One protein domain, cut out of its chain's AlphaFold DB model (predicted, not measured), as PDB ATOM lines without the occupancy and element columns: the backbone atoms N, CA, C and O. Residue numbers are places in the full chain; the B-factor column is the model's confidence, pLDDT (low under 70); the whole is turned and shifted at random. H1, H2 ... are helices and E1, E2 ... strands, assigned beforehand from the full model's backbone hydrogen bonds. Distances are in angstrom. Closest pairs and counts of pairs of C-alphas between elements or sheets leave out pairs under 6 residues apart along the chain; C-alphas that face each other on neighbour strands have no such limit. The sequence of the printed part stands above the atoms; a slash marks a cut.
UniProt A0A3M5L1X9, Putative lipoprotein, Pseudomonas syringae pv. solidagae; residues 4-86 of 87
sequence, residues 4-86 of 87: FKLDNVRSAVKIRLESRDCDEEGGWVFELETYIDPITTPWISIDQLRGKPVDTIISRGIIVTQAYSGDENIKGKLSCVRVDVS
ATOM      1  N   PHE A   4     -53.950  87.365 138.897       91.12
ATOM      2  CA  PHE A   4     -54.211  86.553 137.717       91.12
ATOM      3  C   PHE A   4     -55.282  85.504 138.016       91.12
ATOM      4  O   PHE A   4     -55.540  85.157 139.171       91.12
ATOM      5  N   LYS A   5     -55.921  85.017 136.956       93.75
ATOM      6  CA  LYS A   5     -56.871  83.907 136.975       93.75
ATOM      7  C   LYS A   5     -56.553  83.022 135.776       93.75
ATOM      8  O   LYS A   5     -56.329  83.545 134.688       93.75
ATOM      9  N   LEU A   6     -56.580  81.707 135.971       93.06
ATOM     10  CA  LEU A   6     -56.595  80.749 134.870       93.06
ATOM     11  C   LEU A   6     -58.035  80.349 134.578       93.06
ATOM     12  O   LEU A   6     -58.818  80.142 135.509       93.06
ATOM     13  N   ASP A   7     -58.383  80.259 133.299       94.38
ATOM     14  CA  ASP A   7     -59.708  79.832 132.866       94.38
ATOM     15  C   ASP A   7     -59.592  78.793 131.755       94.38
ATOM     16  O   ASP A   7     -59.112  79.103 130.666       94.38
ATOM     17  N   ASN A   8     -60.008  77.560 132.055       93.12
ATOM     18  CA  ASN A   8     -59.964  76.423 131.139       93.12
ATOM     19  C   ASN A   8     -58.569  76.178 130.519       93.12
ATOM     20  O   ASN A   8     -58.438  75.935 129.319       93.12
ATOM     21  N   VAL A   9     -57.519  76.271 131.339       92.19
ATOM     22  CA  VAL A   9     -56.128  76.058 130.908       92.19
ATOM     23  C   VAL A   9     -55.798  74.567 130.974       92.19
ATOM     24  O   VAL A   9     -56.171  73.904 131.940       92.19
ATOM     25  N   ARG A  10     -55.115  74.032 129.956       93.25
ATOM     26  CA  ARG A  10     -54.675  72.624 129.926       93.25
ATOM     27  C   ARG A  10     -53.555  72.352 130.930       93.25
ATOM     28  O   ARG A  10     -52.992  73.293 131.488       93.25
ATOM     29  N   SER A  11     -53.207  71.086 131.149       92.06
ATOM     30  CA  SER A  11     -51.966  70.723 131.849       92.06
ATOM     31  C   SER A  11     -50.726  71.058 131.005       92.06
ATOM     32  O   SER A  11     -50.833  71.324 129.810       92.06
ATOM     33  N   ALA A  12     -49.551  71.048 131.641       92.25
ATOM     34  CA  ALA A  12     -48.243  71.322 131.041       92.25
ATOM     35  C   ALA A  12     -48.108  72.716 130.393       92.25
ATOM     36  O   ALA A  12     -47.282  72.922 129.497       92.25
ATOM     37  N   VAL A  13     -48.909  73.684 130.852       94.19
ATOM     38  CA  VAL A  13     -48.799  75.088 130.450       94.19
ATOM     39  C   VAL A  13     -47.928  75.815 131.459       94.19
ATOM     40  O   VAL A  13     -48.242  75.840 132.652       94.19
ATOM     41  N   LYS A  14     -46.859  76.441 130.968       94.69
ATOM     42  CA  LYS A  14     -45.973  77.286 131.765       94.69
ATOM     43  C   LYS A  14     -46.360  78.741 131.596       94.69
ATOM     44  O   LYS A  14     -46.555  79.226 130.486       94.69
ATOM     45  N   ILE A  15     -46.490  79.438 132.713       94.38
ATOM     46  CA  ILE A  15     -46.911  80.832 132.770       94.38
ATOM     47  C   ILE A  15     -45.855  81.594 133.542       94.38
ATOM     48  O   ILE A  15     -45.679  81.378 134.742       94.38
ATOM     49  N   ARG A  16     -45.172  82.505 132.856       93.94
ATOM     50  CA  ARG A  16     -44.160  83.371 133.445       93.94
ATOM     51  C   ARG A  16     -44.699  84.785 133.594       93.94
ATOM     52  O   ARG A  16     -45.240  85.359 132.653       93.94
ATOM     53  N   LEU A  17     -44.548  85.334 134.791       92.56
ATOM     54  CA  LEU A  17     -44.946  86.682 135.171       92.56
ATOM     55  C   LEU A  17     -43.677  87.471 135.477       92.56
ATOM     56  O   LEU A  17     -42.932  87.105 136.387       92.56
ATOM     57  N   GLU A  18     -43.437  88.546 134.734       91.69
ATOM     58  CA  GLU A  18     -42.185  89.299 134.799       91.69
ATOM     59  C   GLU A  18     -42.431  90.774 135.112       91.69
ATOM     60  O   GLU A  18     -43.376  91.409 134.628       91.69
ATOM     61  N   SER A  19     -41.533  91.337 135.923       90.12
ATOM     62  CA  SER A  19     -41.601  92.739 136.343       90.12
ATOM     63  C   SER A  19     -41.108  93.756 135.310       90.12
ATOM     64  O   SER A  19     -41.016  94.955 135.562       90.12
ATOM     65  N   ARG A  20     -40.619  93.236 134.199       86.31
ATOM     66  CA  ARG A  20     -39.834  93.929 133.191       86.31
ATOM     67  C   ARG A  20     -40.465  93.675 131.837       86.31
ATOM     68  O   ARG A  20     -41.292  92.766 131.702       86.31
ATOM     69  N   ASP A  21     -40.061  94.460 130.857       86.25
ATOM     70  CA  ASP A  21     -40.431  94.177 129.482       86.25
ATOM     71  C   ASP A  21     -39.823  92.840 129.054       86.25
ATOM     72  O   ASP A  21     -38.821  92.379 129.610       86.25
ATOM     73  N   CYS A  22     -40.468  92.174 128.096       86.19
ATOM     74  CA  CYS A  22     -40.127  90.796 127.762       86.19
ATOM     75  C   CYS A  22     -38.662  90.638 127.313       86.19
ATOM     76  O   CYS A  22     -38.100  89.566 127.513       86.19
ATOM     77  N   ASP A  23     -38.037  91.680 126.762       87.44
ATOM     78  CA  ASP A  23     -36.685  91.638 126.189       87.44
ATOM     79  C   ASP A  23     -35.595  92.242 127.096       87.44
ATOM     80  O   ASP A  23     -34.454  92.408 126.666       87.44
ATOM     81  N   GLU A  24     -35.921  92.579 128.347       85.38
ATOM     82  CA  GLU A  24     -34.969  93.171 129.297       85.38
ATOM     83  C   GLU A  24     -34.394  92.145 130.289       85.38
ATOM     84  O   GLU A  24     -34.933  91.055 130.481       85.38
ATOM     85  N   GLU A  25     -33.289  92.497 130.955       80.19
ATOM     86  CA  GLU A  25     -32.693  91.702 132.037       80.19
ATOM     87  C   GLU A  25     -33.032  92.260 133.437       80.19
ATOM     88  O   GLU A  25     -33.380  93.426 133.604       80.19
ATOM     89  N   GLY A  26     -32.931  91.419 134.475       82.62
ATOM     90  CA  GLY A  26     -33.228  91.784 135.869       82.62
ATOM     91  C   GLY A  26     -34.713  91.766 136.261       82.62
ATOM     92  O   GLY A  26     -35.563  91.262 135.528       82.62
ATOM     93  N   GLY A  27     -35.009  92.297 137.449       86.06
ATOM     94  CA  GLY A  27     -36.353  92.345 138.020       86.06
ATOM     95  C   GLY A  27     -36.859  91.013 138.584       86.06
ATOM     96  O   GLY A  27     -36.187  89.982 138.520       86.06
ATOM     97  N   TRP A  28     -38.074  91.020 139.139       89.38
ATOM     98  CA  TRP A  28     -38.710  89.793 139.618       89.38
ATOM     99  C   TRP A  28     -39.342  88.975 138.491       89.38
ATOM    100  O   TRP A  28     -39.923  89.521 137.549       89.38
ATOM    101  N   VAL A  29     -39.252  87.653 138.639       90.88
ATOM    102  CA  VAL A  29     -39.826  86.654 137.735       90.88
ATOM    103  C   VAL A  29     -40.484  85.560 138.573       90.88
ATOM    104  O   VAL A  29     -39.855  85.002 139.472       90.88
ATOM    105  N   PHE A  30     -41.741  85.248 138.267       92.69
ATOM    106  CA  PHE A  30     -42.441  84.077 138.790       92.69
ATOM    107  C   PHE A  30     -42.801  83.161 137.635       92.69
ATOM    108  O   PHE A  30     -43.301  83.637 136.621       92.69
ATOM    109  N   GLU A  31     -42.599  81.861 137.798       94.25
ATOM    110  CA  GLU A  31     -43.048  80.862 136.834       94.25
ATOM    111  C   GLU A  31     -43.953  79.847 137.522       94.25
ATOM    112  O   GLU A  31     -43.704  79.413 138.653       94.25
ATOM    113  N   LEU A  32     -45.037  79.530 136.831       94.81
ATOM    114  CA  LEU A  32     -46.092  78.639 137.263       94.81
ATOM    115  C   LEU A  32     -46.286  77.571 136.198       94.81
ATOM    116  O   LEU A  32     -46.259  77.885 135.012       94.81
ATOM    117  N   GLU A  33     -46.572  76.346 136.612       94.81
ATOM    118  CA  GLU A  33     -46.913  75.259 135.704       94.81
ATOM    119  C   GLU A  33     -48.250  74.634 136.102       94.81
ATOM    120  O   GLU A  33     -48.535  74.402 137.283       94.81
ATOM    121  N   THR A  34     -49.105  74.388 135.112       94.38
ATOM    122  CA  THR A  34     -50.349  73.650 135.319       94.38
ATOM    123  C   THR A  34     -50.094  72.149 135.243       94.38
ATOM    124  O   THR A  34     -49.431  71.663 134.333       94.38
ATOM    125  N   TYR A  35     -50.655  71.373 136.170       92.81
ATOM    126  CA  TYR A  35     -50.492  69.907 136.184       92.81
ATOM    127  C   TYR A  35     -51.820  69.133 136.128       92.81
ATOM    128  O   TYR A  35     -51.827  67.905 136.148       92.81
ATOM    129  N   ILE A  36     -52.955  69.836 136.046       91.94
ATOM    130  CA  ILE A  36     -54.302  69.261 135.886       91.94
ATOM    131  C   ILE A  36     -54.912  69.795 134.590       91.94
ATOM    132  O   ILE A  36     -54.772  70.980 134.300       91.94
ATOM    133  N   ASP A  37     -55.610  68.930 133.850       90.00
ATOM    134  CA  ASP A  37     -56.282  69.263 132.591       90.00
ATOM    135  C   ASP A  37     -57.801  68.994 132.666       90.00
ATOM    136  O   ASP A  37     -58.189  67.848 132.926       90.00
ATOM    137  N   PRO A  38     -58.679  69.989 132.433       92.25
ATOM    138  CA  PRO A  38     -58.427  71.433 132.443       92.25
ATOM    139  C   PRO A  38     -58.463  72.013 133.870       92.25
ATOM    140  O   PRO A  38     -59.032  71.420 134.793       92.25
ATOM    141  N   ILE A  39     -57.915  73.219 134.048       93.56
ATOM    142  CA  ILE A  39     -57.976  73.958 135.311       93.56
ATOM    143  C   ILE A  39     -58.534  75.381 135.153       93.56
ATOM    144  O   ILE A  39     -58.148  76.144 134.268       93.56
ATOM    145  N   THR A  40     -59.424  75.744 136.081       93.94
ATOM    146  CA  THR A  40     -59.890  77.116 136.321       93.94
ATOM    147  C   THR A  40     -59.638  77.458 137.785       93.94
ATOM    148  O   THR A  40     -59.957  76.666 138.674       93.94
ATOM    149  N   THR A  41     -59.088  78.641 138.052       92.75
ATOM    150  CA  THR A  41     -58.766  79.083 139.417       92.75
ATOM    151  C   THR A  41     -59.593  80.290 139.852       92.75
ATOM    152  O   THR A  41     -60.111  81.031 139.013       92.75
ATOM    153  N   PRO A  42     -59.715  80.545 141.169       92.19
ATOM    154  CA  PRO A  42     -60.078  81.875 141.650       92.19
ATOM    155  C   PRO A  42     -58.988  82.901 141.287       92.19
ATOM    156  O   PRO A  42     -57.934  82.555 140.750       92.19
ATOM    157  N   TRP A  43     -59.236  84.173 141.607       92.88
ATOM    158  CA  TRP A  43     -58.223  85.224 141.511       92.88
ATOM    159  C   TRP A  43     -57.075  84.969 142.493       92.88
ATOM    160  O   TRP A  43     -57.287  84.854 143.700       92.88
ATOM    161  N   ILE A  44     -55.854  84.917 141.971       91.56
ATOM    162  CA  ILE A  44     -54.620  84.667 142.713       91.56
ATOM    163  C   ILE A  44     -53.811  85.969 142.706       91.56
ATOM    164  O   ILE A  44     -53.473  86.501 141.652       91.56
ATOM    165  N   SER A  45     -53.519  86.513 143.890       90.25
ATOM    166  CA  SER A  45     -52.596  87.644 144.056       90.25
ATOM    167  C   SER A  45     -51.178  87.223 143.686       90.25
ATOM    168  O   SER A  45     -50.704  86.212 144.200       90.25
ATOM    169  N   ILE A  46     -50.476  88.007 142.865       89.38
ATOM    170  CA  ILE A  46     -49.062  87.746 142.527       89.38
ATOM    171  C   ILE A  46     -48.168  87.907 143.764       89.38
ATOM    172  O   ILE A  46     -47.200  87.177 143.937       89.38
ATOM    173  N   ASP A  47     -48.528  88.802 144.687       87.19
ATOM    174  CA  ASP A  47     -47.758  89.046 145.915       87.19
ATOM    175  C   ASP A  47     -47.681  87.800 146.816       87.19
ATOM    176  O   ASP A  47     -46.720  87.630 147.558       87.19
ATOM    177  N   GLN A  48     -48.649  86.879 146.705       87.88
ATOM    178  CA  GLN A  48     -48.633  85.625 147.465       87.88
ATOM    179  C   GLN A  48     -47.591  84.614 146.958       87.88
ATOM    180  O   GLN A  48     -47.331  83.625 147.643       87.88
ATOM    181  N   LEU A  49     -47.035  84.837 145.761       87.94
ATOM    182  CA  LEU A  49     -45.977  84.011 145.176       87.94
ATOM    183  C   LEU A  49     -44.599  84.364 145.751       87.94
ATOM    184  O   LEU A  49     -43.682  83.546 145.696       87.94
ATOM    185  N   ARG A  50     -44.445  85.569 146.319       86.50
ATOM    186  CA  ARG A  50     -43.180  86.040 146.891       86.50
ATOM    187  C   ARG A  50     -42.709  85.087 147.986       86.50
ATOM    188  O   ARG A  50     -43.452  84.780 148.919       86.50
ATOM    189  N   GLY A  51     -41.459  84.642 147.880       84.81
ATOM    190  CA  GLY A  51     -40.834  83.773 148.879       84.81
ATOM    191  C   GLY A  51     -41.452  82.375 148.988       84.81
ATOM    192  O   GLY A  51     -41.128  81.648 149.927       84.81
ATOM    193  N   LYS A  52     -42.334  81.973 148.058       90.00
ATOM    194  CA  LYS A  52     -42.771  80.579 147.970       90.00
ATOM    195  C   LYS A  52     -41.610  79.714 147.477       90.00
ATOM    196  O   LYS A  52     -40.941  80.107 146.527       90.00
ATOM    197  N   PRO A  53     -41.369  78.544 148.084       90.19
ATOM    198  CA  PRO A  53     -40.453  77.568 147.515       90.19
ATOM    199  C   PRO A  53     -40.910  77.126 146.123       90.19
ATOM    200  O   PRO A  53     -42.116  77.040 145.859       90.19
ATOM    201  N   VAL A  54     -39.949  76.781 145.270       92.12
ATOM    202  CA  VAL A  54     -40.217  75.961 144.079       92.12
ATOM    203  C   VAL A  54     -40.900  74.661 144.525       92.12
ATOM    204  O   VAL A  54     -40.727  74.222 145.662       92.12
ATOM    205  N   ASP A  55     -41.745  74.109 143.662       92.00
ATOM    206  CA  ASP A  55     -42.611  72.950 143.899       92.00
ATOM    207  C   ASP A  55     -43.790  73.194 144.859       92.00
ATOM    208  O   ASP A  55     -44.539  72.278 145.211       92.00
ATOM    209  N   THR A  56     -44.030  74.446 145.259       93.44
ATOM    210  CA  THR A  56     -45.211  74.777 146.064       93.44
ATOM    211  C   THR A  56     -46.475  74.777 145.212       93.44
ATOM    212  O   THR A  56     -46.580  75.505 144.224       93.44
ATOM    213  N   ILE A  57     -47.492  74.041 145.661       92.19
ATOM    214  CA  ILE A  57     -48.845  74.096 145.102       92.19
ATOM    215  C   ILE A  57     -49.555  75.341 145.649       92.19
ATOM    216  O   ILE A  57     -49.880  75.410 146.836       92.19
ATOM    217  N   ILE A  58     -49.798  76.337 144.793       90.31
ATOM    218  CA  ILE A  58     -50.453  77.605 145.188       90.31
ATOM    219  C   ILE A  58     -51.975  77.558 145.049       90.31
ATOM    220  O   ILE A  58     -52.702  78.303 145.701       90.31
ATOM    221  N   SER A  59     -52.459  76.681 144.180       89.69
ATOM    222  CA  SER A  59     -53.864  76.377 143.975       89.69
ATOM    223  C   SER A  59     -53.950  74.970 143.411       89.69
ATOM    224  O   SER A  59     -52.970  74.450 142.876       89.69
ATOM    225  N   ARG A  60     -55.118  74.337 143.510       87.56
ATOM    226  CA  ARG A  60     -55.329  73.019 142.907       87.56
ATOM    227  C   ARG A  60     -54.948  73.087 141.424       87.56
ATOM    228  O   ARG A  60     -55.530  73.877 140.694       87.56
ATOM    229  N   GLY A  61     -53.994  72.265 140.992       88.81
ATOM    230  CA  GLY A  61     -53.578  72.203 139.589       88.81
ATOM    231  C   GLY A  61     -52.527  73.224 139.152       88.81
ATOM    232  O   GLY A  61     -52.198  73.209 137.973       88.81
ATOM    233  N   ILE A  62     -51.991  74.061 140.054       92.56
ATOM    234  CA  ILE A  62     -50.884  74.988 139.760       92.56
ATOM    235  C   ILE A  62     -49.727  74.778 140.740       92.56
ATOM    236  O   ILE A  62     -49.923  74.855 141.957       92.56
ATOM    237  N   ILE A  63     -48.524  74.595 140.201       94.38
ATOM    238  CA  ILE A  63     -47.264  74.521 140.945       94.38
ATOM    239  C   ILE A  63     -46.357  75.705 140.591       94.38
ATOM    240  O   ILE A  63     -46.419  76.225 139.480       94.38
ATOM    241  N   VAL A  64     -45.539  76.163 141.537       94.00
ATOM    242  CA  VAL A  64     -44.511  77.189 141.297       94.00
ATOM    243  C   VAL A  64     -43.235  76.514 140.810       94.00
ATOM    244  O   VAL A  64     -42.650  75.727 141.549       94.00
ATOM    245  N   THR A  65     -42.774  76.853 139.610       92.50
ATOM    246  CA  THR A  65     -41.533  76.318 139.020       92.50
ATOM    247  C   THR A  65     -40.371  77.305 139.111       92.50
ATOM    248  O   THR A  65     -39.212  76.899 139.129       92.50
ATOM    249  N   GLN A  66     -40.660  78.600 139.268       91.06
ATOM    250  CA  GLN A  66     -39.662  79.630 139.546       91.06
ATOM    251  C   GLN A  66     -40.227  80.655 140.525       91.06
ATOM    252  O   GLN A  66     -41.316  81.199 140.327       91.06
ATOM    253  N   ALA A  67     -39.466  80.937 141.577       86.38
ATOM    254  CA  ALA A  67     -39.843  81.888 142.608       86.38
ATOM    255  C   ALA A  67     -38.879  83.073 142.664       86.38
ATOM    256  O   ALA A  67     -37.697  82.959 142.343       86.38
ATOM    257  N   TYR A  68     -39.393  84.198 143.155       85.56
ATOM    258  CA  TYR A  68     -38.613  85.383 143.475       85.56
ATOM    259  C   TYR A  68     -38.732  85.716 144.966       85.56
ATOM    260  O   TYR A  68     -39.829  85.712 145.536       85.56
ATOM    261  N   SER A  69     -37.597  86.018 145.598       78.94
ATOM    262  CA  SER A  69     -37.489  86.277 147.041       78.94
ATOM    263  C   SER A  69     -36.869  87.633 147.391       78.94
ATOM    264  O   SER A  69     -36.554  87.857 148.554       78.94
ATOM    265  N   GLY A  70     -36.657  88.523 146.419       80.19
ATOM    266  CA  GLY A  70     -36.113  89.854 146.689       80.19
ATOM    267  C   GLY A  70     -37.154  90.851 147.214       80.19
ATOM    268  O   GLY A  70     -38.364  90.600 147.218       80.19
ATOM    269  N   ASP A  71     -36.671  92.030 147.595       76.56
ATOM    270  CA  ASP A  71     -37.481  93.100 148.201       76.56
ATOM    271  C   ASP A  71     -38.100  94.061 147.178       76.56
ATOM    272  O   ASP A  71     -38.755  95.039 147.538       76.56
ATOM    273  N   GLU A  72     -37.945  93.776 145.883       76.62
ATOM    274  CA  GLU A  72     -38.528  94.601 144.827       76.62
ATOM    275  C   GLU A  72     -40.052  94.754 144.972       76.62
ATOM    276  O   GLU A  72     -40.778  93.878 145.466       76.62
ATOM    277  N   ASN A  73     -40.559  95.900 144.514       74.81
ATOM    278  CA  ASN A  73     -41.980  96.196 144.565       74.81
ATOM    279  C   ASN A  73     -42.746  95.383 143.505       74.81
ATOM    280  O   ASN A  73     -42.665  95.651 142.307       74.81
ATOM    281  N   ILE A  74     -43.540  94.412 143.960       73.88
ATOM    282  CA  ILE A  74     -44.406  93.586 143.103       73.88
ATOM    283  C   ILE A  74     -45.732  94.299 142.797       73.88
ATOM    284  O   ILE A  74     -46.353  94.050 141.765       73.88
ATOM    285  N   LYS A  75     -46.185  95.226 143.655       66.12
ATOM    286  CA  LYS A  75     -47.579  95.714 143.680       66.12
ATOM    287  C   LYS A  75     -48.001  96.604 142.497       66.12
ATOM    288  O   LYS A  75     -49.172  97.005 142.470       66.12
ATOM    289  N   GLY A  76     -47.124  96.847 141.520       65.75
ATOM    290  CA  GLY A  76     -47.445  97.623 140.316       65.75
ATOM    291  C   GLY A  76     -46.509  97.443 139.118       65.75
ATOM    292  O   GLY A  76     -46.542  98.291 138.239       65.75
ATOM    293  N   LYS A  77     -45.677  96.394 139.077       78.50
ATOM    294  CA  LYS A  77     -44.612  96.263 138.065       78.50
ATOM    295  C   LYS A  77     -44.804  95.100 137.082       78.50
ATOM    296  O   LYS A  77     -43.853  94.737 136.426       78.50
ATOM    297  N   LEU A  78     -45.980  94.465 137.003       85.75
ATOM    298  CA  LEU A  78     -46.186  93.385 136.023       85.75
ATOM    299  C   LEU A  78     -46.185  93.982 134.607       85.75
ATOM    300  O   LEU A  78     -47.151  94.653 134.251       85.75
ATOM    301  N   SER A  79     -45.132  93.716 133.835       89.44
ATOM    302  CA  SER A  79     -44.937  94.290 132.496       89.44
ATOM    303  C   SER A  79     -44.992  93.240 131.388       89.44
ATOM    304  O   SER A  79     -45.512  93.525 130.312       89.44
ATOM    305  N   CYS A  80     -44.541  92.011 131.649       90.44
ATOM    306  CA  CYS A  80     -44.567  90.927 130.671       90.44
ATOM    307  C   CYS A  80     -45.216  89.662 131.247       90.44
ATOM    308  O   CYS A  80     -45.033  89.305 132.415       90.44
ATOM    309  N   VAL A  81     -45.988  88.984 130.398       92.12
ATOM    310  CA  VAL A  81     -46.577  87.669 130.662       92.12
ATOM    311  C   VAL A  81     -46.218  86.761 129.494       92.12
ATOM    312  O   VAL A  81     -46.576  87.063 128.357       92.12
ATOM    313  N   ARG A  82     -45.533  85.651 129.772       93.06
ATOM    314  CA  ARG A  82     -45.233  84.615 128.776       93.06
ATOM    315  C   ARG A  82     -46.043  83.371 129.088       93.06
ATOM    316  O   ARG A  82     -46.156  82.983 130.250       93.06
ATOM    317  N   VAL A  83     -46.615  82.773 128.054       92.12
ATOM    318  CA  VAL A  83     -47.360  81.520 128.155       92.12
ATOM    319  C   VAL A  83     -46.754  80.553 127.157       92.12
ATOM    320  O   VAL A  83     -46.894  80.744 125.952       92.12
ATOM    321  N   ASP A  84     -46.085  79.533 127.677       91.88
ATOM    322  CA  ASP A  84     -45.488  78.466 126.890       91.88
ATOM    323  C   ASP A  84     -46.373  77.227 127.027       91.88
ATOM    324  O   ASP A  84     -46.563  76.679 128.119       91.88
ATOM    325  N   VAL A  85     -46.964  76.813 125.910       84.94
ATOM    326  CA  VAL A  85     -47.760  75.590 125.823       84.94
ATOM    327  C   VAL A  85     -46.831  74.498 125.317       84.94
ATOM    328  O   VAL A  85     -46.226  74.651 124.259       84.94
ATOM    329  N   SER A  86     -46.681  73.427 126.090       66.62
ATOM    330  CA  SER A  86     -45.939  72.253 125.632       66.62
ATOM    331  C   SER A  86     -46.811  71.496 124.619       66.62
ATOM    332  O   SER A  86     -47.929  71.115 124.971       66.62
TER     333      SER A  86
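AT A GLANCE: This is residues 4 to 86 of the 87 residues of the protein "Putative lipoprotein" of Pseudomonas syringae pv. solidagae (UniProt A0A3M5L1X9). With little regular structure, this is one strongly twisted antiparallel sheet of five strands, ordered E3, E4, E2, E1, E5, with long loops and a short helix, H1, that only grazes it. The 83 printed residues hold E1, E2, H1, E3, E4, E5 along the chain; 30 are in named elements, mostly strand. The whole is compact, radius of gyration of the C-alphas 12.2 A, spanning 32 by 24 by 20 A.

IN THESE COORDINATES: E1, residues 13 to 18, begins at C-alpha (-48.799, 75.088, 130.450) and spans 16.3 A. E2 is 29 to 34, 16.9 A; H1 46 to 49; E3 57 to 59; E4 62 to 66, 12.1 A; E5, 80 to 85, 16.4 A, ends at (-47.760, 75.590, 125.823).

HOW THE PARTS SIT: Hairpin E1 and E2 has N 17 and O 30 at 2.8 A, within hydrogen-bond range, as are N 16 and O 82 of E1 and E5, 2.8 A; N 63 and O 33 of E4 and E2, 2.9 A; and N 62 and O 59 of hairpin E3 and E4, 3.0 A. H1 is too short for an O i to N i+4 pair. E2, H1 and E3 form a split strand-helix-strand unit, two strands of one sheet with a helix between them along the chain and another strand, E4, between them in the sheet; its crossover is left-handed.

THE WHOLE: The printed part has no cut. Links E2 to H1 and E4 to E5 are long. Residues 75, 76 and 86 are under pLDDT 70.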